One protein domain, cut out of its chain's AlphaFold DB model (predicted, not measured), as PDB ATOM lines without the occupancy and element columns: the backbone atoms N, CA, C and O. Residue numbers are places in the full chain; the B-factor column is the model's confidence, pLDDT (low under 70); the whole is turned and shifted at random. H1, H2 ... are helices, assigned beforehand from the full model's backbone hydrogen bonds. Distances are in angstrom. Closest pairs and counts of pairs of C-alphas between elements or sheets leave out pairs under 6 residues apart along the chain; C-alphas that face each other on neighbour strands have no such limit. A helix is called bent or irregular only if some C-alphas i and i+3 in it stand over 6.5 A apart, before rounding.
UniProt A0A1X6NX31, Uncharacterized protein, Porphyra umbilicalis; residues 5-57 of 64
ATOM      1  N   VAL A   5     233.149 139.192 308.922       83.00
ATOM      2  CA  VAL A   5     232.158 140.237 309.217       83.00
ATOM      3  C   VAL A   5     231.738 141.018 307.959       83.00
ATOM      4  O   VAL A   5     230.534 141.159 307.745       83.00
ATOM      5  N   PRO A   6     232.651 141.452 307.059       85.94
ATOM      6  CA  PRO A   6     232.253 142.190 305.856       85.94
ATOM      7  C   PRO A   6     231.368 141.370 304.905       85.94
ATOM      8  O   PRO A   6     230.441 141.904 304.296       85.94
ATOM      9  N   ALA A   7     231.624 140.061 304.802       82.94
ATOM     10  CA  ALA A   7     230.841 139.158 303.963       82.94
ATOM     11  C   ALA A   7     229.420 138.961 304.515       82.94
ATOM     12  O   ALA A   7     228.454 138.987 303.751       82.94
ATOM     13  N   ALA A   8     229.282 138.831 305.838       78.44
ATOM     14  CA  ALA A   8     227.983 138.729 306.496       78.44
ATOM     15  C   ALA A   8     227.156 140.017 306.333       78.44
ATOM     16  O   ALA A   8     225.982 139.948 305.977       78.44
ATOM     17  N   VAL A   9     227.771 141.194 306.514       82.00
ATOM     18  CA  VAL A   9     227.090 142.493 306.345       82.00
ATOM     19  C   VAL A   9     226.555 142.658 304.921       82.00
ATOM     20  O   VAL A   9     225.393 143.030 304.747       82.00
ATOM     21  N   LYS A  10     227.355 142.317 303.900       81.25
ATOM     22  CA  LYS A  10     226.911 142.372 302.499       81.25
ATOM     23  C   LYS A  10     225.733 141.424 302.239       81.25
ATOM     24  O   LYS A  10     224.742 141.830 301.639       81.25
ATOM     25  N   PHE A  11     225.810 140.197 302.752       79.00
ATOM     26  CA  PHE A  11     224.735 139.215 302.631       79.00
ATOM     27  C   PHE A  11     223.420 139.707 303.256       79.00
ATOM     28  O   PHE A  11     222.365 139.593 302.636       79.00
ATOM     29  N   PHE A  12     223.458 140.290 304.459       75.38
ATOM     30  CA  PHE A  12     222.245 140.795 305.109       75.38
ATOM     31  C   PHE A  12     221.662 142.029 304.409       75.38
ATOM     32  O   PHE A  12     220.440 142.110 304.285       75.38
ATOM     33  N   ALA A  13     222.498 142.932 303.887       76.12
ATOM     34  CA  ALA A  13     222.038 144.088 303.112       76.12
ATOM     35  C   ALA A  13     221.275 143.667 301.840       76.12
ATOM     36  O   ALA A  13     220.193 144.184 301.556       76.12
ATOM     37  N   GLU A  14     221.774 142.658 301.117       74.75
ATOM     38  CA  GLU A  14     221.096 142.097 299.937       74.75
ATOM     39  C   GLU A  14     219.749 141.439 300.287       74.75
ATOM     40  O   GLU A  14     218.808 141.455 299.492       74.75
ATOM     41  N   LYS A  15     219.629 140.856 301.484       69.38
ATOM     42  CA  LYS A  15     218.413 140.163 301.940       69.38
ATOM     43  C   LYS A  15     217.371 141.118 302.513       69.38
ATOM     44  O   LYS A  15     216.179 140.879 302.319       69.38
ATOM     45  N   GLN A  16     217.808 142.215 303.127       65.00
ATOM     46  CA  GLN A  16     216.943 143.306 303.571       65.00
ATOM     47  C   GLN A  16     216.226 143.966 302.381       65.00
ATOM     48  O   GLN A  16     215.026 144.220 302.455       65.00
ATOM     49  N   ALA A  17     216.915 144.138 301.245       61.41
ATOM     50  CA  ALA A  17     216.317 144.643 300.004       61.41
ATOM     51  C   ALA A  17     215.240 143.707 299.405       61.41
ATOM     52  O   ALA A  17     214.379 144.156 298.657       61.41
ATOM     53  N   GLN A  18     215.245 142.414 299.759       63.84
ATOM     54  CA  GLN A  18     214.227 141.438 299.340       63.84
ATOM     55  C   GLN A  18     212.977 141.433 300.241       63.84
ATOM     56  O   GLN A  18     212.133 140.550 300.095       63.84
ATOM     57  N   GLY A  19     212.872 142.358 301.205       61.84
ATOM     58  CA  GLY A  19     211.743 142.436 302.141       61.84
ATOM     59  C   GLY A  19     211.659 141.261 303.121       61.84
ATOM     60  O   GLY A  19     210.647 141.086 303.797       61.84
ATOM     61  N   LYS A  20     212.707 140.433 303.208       62.22
ATOM     62  CA  LYS A  20     212.785 139.348 304.186       62.22
ATOM     63  C   LYS A  20     213.335 139.913 305.482       62.22
ATOM     64  O   LYS A  20     214.371 140.573 305.486       62.22
ATOM     65  N   PHE A  21     212.672 139.599 306.589       63.12
ATOM     66  CA  PHE A  21     213.268 139.801 307.899       63.12
ATOM     67  C   PHE A  21     214.630 139.088 307.964       63.12
ATOM     68  O   PHE A  21     214.794 138.000 307.407       63.12
ATOM     69  N   THR A  22     215.611 139.694 308.635       59.69
ATOM     70  CA  THR A  22     217.004 139.204 308.714       59.69
ATOM     71  C   THR A  22     217.102 137.749 309.183       59.69
ATOM     72  O   THR A  22     217.964 137.008 308.722       59.69
ATOM     73  N   PHE A  23     216.143 137.306 309.995       58.84
ATOM     74  CA  PHE A  23     215.964 135.938 310.489       58.84
ATOM     75  C   PHE A  23     215.347 134.949 309.479       58.84
ATOM     76  O   PHE A  23     215.073 133.808 309.828       58.84
ATOM     77  N   GLN A  24     215.099 135.328 308.226       58.66
ATOM     78  CA  GLN A  24     214.617 134.421 307.165       58.66
ATOM     79  C   GLN A  24     215.552 134.377 305.945       58.66
ATOM     80  O   GLN A  24     215.199 133.832 304.891       58.66
ATOM     81  N   ALA A  25     216.742 134.967 306.072       61.19
ATOM     82  CA  ALA A  25     217.690 135.141 304.983       61.19
ATOM     83  C   ALA A  25     218.379 133.828 304.563       61.19
ATOM     84  O   ALA A  25     218.560 133.598 303.359       61.19
ATOM     85  N   GLY A  26     218.735 132.968 305.526       69.81
ATOM     86  CA  GLY A  26     219.452 131.710 305.313       69.81
ATOM     87  C   GLY A  26     218.619 130.439 305.529       69.81
ATOM     88  O   GLY A  26     217.540 130.446 306.122       69.81
ATOM     89  N   ARG A  27     219.137 129.297 305.048       76.69
ATOM     90  CA  ARG A  27     218.552 127.963 305.304       76.69
ATOM     91  C   ARG A  27     218.585 127.620 306.796       76.69
ATOM     92  O   ARG A  27     217.617 127.067 307.306       76.69
ATOM     93  N   THR A  28     219.667 127.988 307.480       78.31
ATOM     94  CA  THR A  28     219.838 127.793 308.924       78.31
ATOM     95  C   THR A  28     218.812 128.592 309.722       78.31
ATOM     96  O   THR A  28     218.154 128.018 310.584       78.31
ATOM     97  N   ASP A  29     218.580 129.862 309.380       75.00
ATOM     98  CA  ASP A  29     217.621 130.705 310.108       75.00
ATOM     99  C   ASP A  29     216.184 130.175 309.988       75.00
ATOM    100  O   ASP A  29     215.424 130.186 310.953       75.00
ATOM    101  N   LYS A  30     215.815 129.615 308.825       79.56
ATOM    102  CA  LYS A  30     214.517 128.943 308.640       79.56
ATOM    103  C   LYS A  30     214.351 127.730 309.555       79.56
ATOM    104  O   LYS A  30     213.272 127.543 310.109       79.56
ATOM    105  N   ILE A  31     215.399 126.915 309.704       85.25
ATOM    106  CA  ILE A  31     215.379 125.748 310.597       85.25
ATOM    107  C   ILE A  31     215.275 126.214 312.050       85.25
ATOM    108  O   ILE A  31     214.440 125.701 312.786       85.25
ATOM    109  N   ILE A  32     216.062 127.217 312.447       85.75
ATOM    110  CA  ILE A  32     216.024 127.778 313.803       85.75
ATOM    111  C   ILE A  32     214.631 128.328 314.121       85.75
ATOM    112  O   ILE A  32     214.081 127.998 315.168       85.75
ATOM    113  N   ASN A  33     214.025 129.094 313.210       84.69
ATOM    114  CA  ASN A  33     212.679 129.632 313.412       84.69
ATOM    115  C   ASN A  33     211.618 128.535 313.507       84.69
ATOM    116  O   ASN A  33     210.712 128.643 314.331       84.69
ATOM    117  N   LEU A  34     211.721 127.480 312.692       87.50
ATOM    118  CA  LEU A  34     210.813 126.338 312.785       87.50
ATOM    119  C   LEU A  34     210.942 125.657 314.152       87.50
ATOM    120  O   LEU A  34     209.936 125.440 314.821       87.50
ATOM    121  N   THR A  35     212.168 125.377 314.594       88.75
ATOM    122  CA  THR A  35     212.433 124.753 315.896       88.75
ATOM    123  C   THR A  35     211.936 125.624 317.049       88.75
ATOM    124  O   THR A  35     211.254 125.125 317.943       88.75
ATOM    125  N   ALA A  36     212.213 126.930 317.015       90.12
ATOM    126  CA  ALA A  36     211.726 127.882 318.010       90.12
ATOM    127  C   ALA A  36     210.190 127.945 318.035       90.12
ATOM    128  O   ALA A  36     209.589 127.913 319.107       90.12
ATOM    129  N   GLY A  37     209.544 127.964 316.865       90.81
ATOM    130  CA  GLY A  37     208.086 127.947 316.751       90.81
ATOM    131  C   GLY A  37     207.460 126.679 317.334       90.81
ATOM    132  O   GLY A  37     206.504 126.766 318.104       90.81
ATOM    133  N   VAL A  38     208.028 125.506 317.033       94.38
ATOM    134  CA  VAL A  38     207.560 124.219 317.578       94.38
ATOM    135  C   VAL A  38     207.723 124.166 319.098       94.38
ATOM    136  O   VAL A  38     206.812 123.706 319.789       94.38
ATOM    137  N   LEU A  39     208.840 124.665 319.637       95.38
ATOM    138  CA  LEU A  39     209.066 124.740 321.084       95.38
ATOM    139  C   LEU A  39     208.001 125.595 321.773       95.38
ATOM    140  O   LEU A  39     207.362 125.128 322.716       95.38
ATOM    141  N   ILE A  40     207.760 126.808 321.269       95.19
ATOM    142  CA  ILE A  40     206.755 127.719 321.833       95.19
ATOM    143  C   ILE A  40     205.365 127.081 321.773       95.19
ATOM    144  O   ILE A  40     204.654 127.067 322.778       95.19
ATOM    145  N   PHE A  41     204.990 126.510 320.625       94.94
ATOM    146  CA  PHE A  41     203.707 125.828 320.470       94.94
ATOM    147  C   PHE A  41     203.545 124.683 321.476       94.94
ATOM    148  O   PHE A  41     202.506 124.569 322.123       94.94
ATOM    149  N   THR A  42     204.587 123.870 321.655       94.88
ATOM    150  CA  THR A  42     204.567 122.742 322.594       94.88
ATOM    151  C   THR A  42     204.412 123.224 324.036       94.88
ATOM    152  O   THR A  42     203.573 122.694 324.763       94.88
ATOM    153  N   CYS A  43     205.148 124.264 324.442       95.25
ATOM    154  CA  CYS A  43     205.000 124.865 325.768       95.25
ATOM    155  C   CYS A  43     203.567 125.358 326.004       95.25
ATOM    156  O   CYS A  43     202.963 125.014 327.018       95.25
ATOM    157  N   LEU A  44     202.996 126.102 325.052       95.88
ATOM    158  CA  LEU A  44     201.627 126.607 325.158       95.88
ATOM    159  C   LEU A  44     200.597 125.475 325.209       95.88
ATOM    160  O   LEU A  44     199.681 125.521 326.029       95.88
ATOM    161  N   ALA A  45     200.761 124.435 324.389       93.88
ATOM    162  CA  ALA A  45     199.879 123.272 324.391       93.88
ATOM    163  C   ALA A  45     199.918 122.527 325.735       93.88
ATOM    164  O   ALA A  45     198.870 122.152 326.269       93.88
ATOM    165  N   MET A  46     201.106 122.353 326.322       92.56
ATOM    166  CA  MET A  46     201.260 121.743 327.645       92.56
ATOM    167  C   MET A  46     200.632 122.603 328.743       92.56
ATOM    168  O   MET A  46     199.909 122.068 329.585       92.56
ATOM    169  N   SER A  47     200.848 123.921 328.718       92.00
ATOM    170  CA  SER A  47     200.233 124.853 329.669       92.00
ATOM    171  C   SER A  47     198.708 124.854 329.563       92.00
ATOM    172  O   SER A  47     198.033 124.766 330.586       92.00
ATOM    173  N   ALA A  48     198.155 124.880 328.348       92.06
ATOM    174  CA  ALA A  48     196.712 124.822 328.119       92.06
ATOM    175  C   ALA A  48     196.114 123.485 328.584       92.06
ATOM    176  O   ALA A  48     195.089 123.464 329.266       92.06
ATOM    177  N   SER A  49     196.781 122.367 328.280       89.12
ATOM    178  CA  SER A  49     196.376 121.041 328.762       89.12
ATOM    179  C   SER A  49     196.412 120.957 330.291       89.12
ATOM    180  O   SER A  49     195.483 120.430 330.902       89.12
ATOM    181  N   GLY A  50     197.458 121.503 330.918       88.88
ATOM    182  CA  GLY A  50     197.587 121.589 332.372       88.88
ATOM    183  C   GLY A  50     196.479 122.430 333.002       88.88
ATOM    184  O   GLY A  50     195.831 121.974 333.940       88.88
ATOM    185  N   TYR A  51     196.198 123.607 332.441       89.94
ATOM    186  CA  TYR A  51     195.108 124.475 332.887       89.94
ATOM    187  C   TYR A  51     193.745 123.774 332.794       89.94
ATOM    188  O   TYR A  51     192.999 123.754 333.769       89.94
ATOM    189  N   HIS A  52     193.451 123.119 331.668       89.50
ATOM    190  CA  HIS A  52     192.201 122.380 331.477       89.50
ATOM    191  C   HIS A  52     192.030 121.238 332.493       89.50
ATOM    192  O   HIS A  52     190.945 121.037 333.038       89.50
ATOM    193  N   LYS A  53     193.108 120.497 332.775       89.25
ATOM    194  CA  LYS A  53     193.123 119.433 333.790       89.25
ATOM    195  C   LYS A  53     192.883 119.979 335.196       89.25
ATOM    196  O   LYS A  53     192.086 119.408 335.935       89.25
ATOM    197  N   LEU A  54     193.524 121.099 335.543       86.12
ATOM    198  CA  LEU A  54     193.332 121.777 336.828       86.12
ATOM    199  C   LEU A  54     191.896 122.286 336.991       86.12
ATOM    200  O   LEU A  54     191.286 122.041 338.028       86.12
ATOM    201  N   GLN A  55     191.343 122.937 335.965       88.62
ATOM    202  CA  GLN A  55     189.983 123.480 335.986       88.62
ATOM    203  C   GLN A  55     188.923 122.385 336.163       88.62
ATOM    204  O   GLN A  55     187.973 122.560 336.918       88.62
ATOM    205  N   ASN A  56     189.104 121.246 335.495       88.94
ATOM    206  CA  ASN A  56     188.158 120.130 335.530       88.94
ATOM    207  C   ASN A  56     188.505 119.070 336.592       88.94
ATOM    208  O   ASN A  56     187.866 118.022 336.656       88.94
ATOM    209  N   GLY A  57     189.529 119.319 337.415       83.75
ATOM    210  CA  GLY A  57     189.861 118.508 338.583       83.75
ATOM    211  C   GLY A  57     190.393 117.097 338.304       83.75
ATOM    212  O   GLY A  57     190.383 116.274 339.221       83.75
TER     213      GLY A  57
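AT A GLANCE: This is residues 5 to 57 of the 64 residues of an uncharacterized protein of Porphyra umbilicalis (UniProt A0A1X6NX31). Picture one long, nearly straight helix, H2, that makes most of the length, with a shorter helix, H1, set steeply to its line beyond its first end and joined to it by a looping link. The two helices do not pack on each other, and residues 5 to 10 of H1 and residues 34 to 57 stick out free. The printed part has 53 residues, with two named helices in the order H1, H2, and no named strand; the class is all helix. The whole is extended, with a radius of gyration of the C-alphas of 18.3 A and spans of 58 by 18 by 15 A.

IN THESE COORDINATES: Find C-alpha 5 at (232.158, 140.237, 309.217); from there H1 runs through residues 5 to 16, 16.5 A from first to last C-alpha. Go on past residues 17 to 26 to C-alpha 27 at (218.552, 127.963, 305.304), where H2 begins. H2 takes residues 27 to 55 and covers 42.2 A, ending at C-alpha 55 at (189.983, 123.480, 335.986).

HOW THE PARTS SIT: Compare the C-alphas of H1 with those of H2: the two helices are apart, with no C-alpha of the one within 8 A of the other. Look between them and you find a short link of 10 residues. In H1 and H2 every O i to N i+4 pair is within hydrogen-bond range. Neither helix is bent.

THE WHOLE: Look at Pro 6 and Gly 57 for the two C-alphas farthest apart, 58.6 A. The outline is a rod. Reading from residue 5 to 57, you meet no cut in the printed part. In the B-factor column the mean pLDDT of the printed part is 81.3, and residues 15 to 26 are under 70, of which 15 and 16 belong to H1.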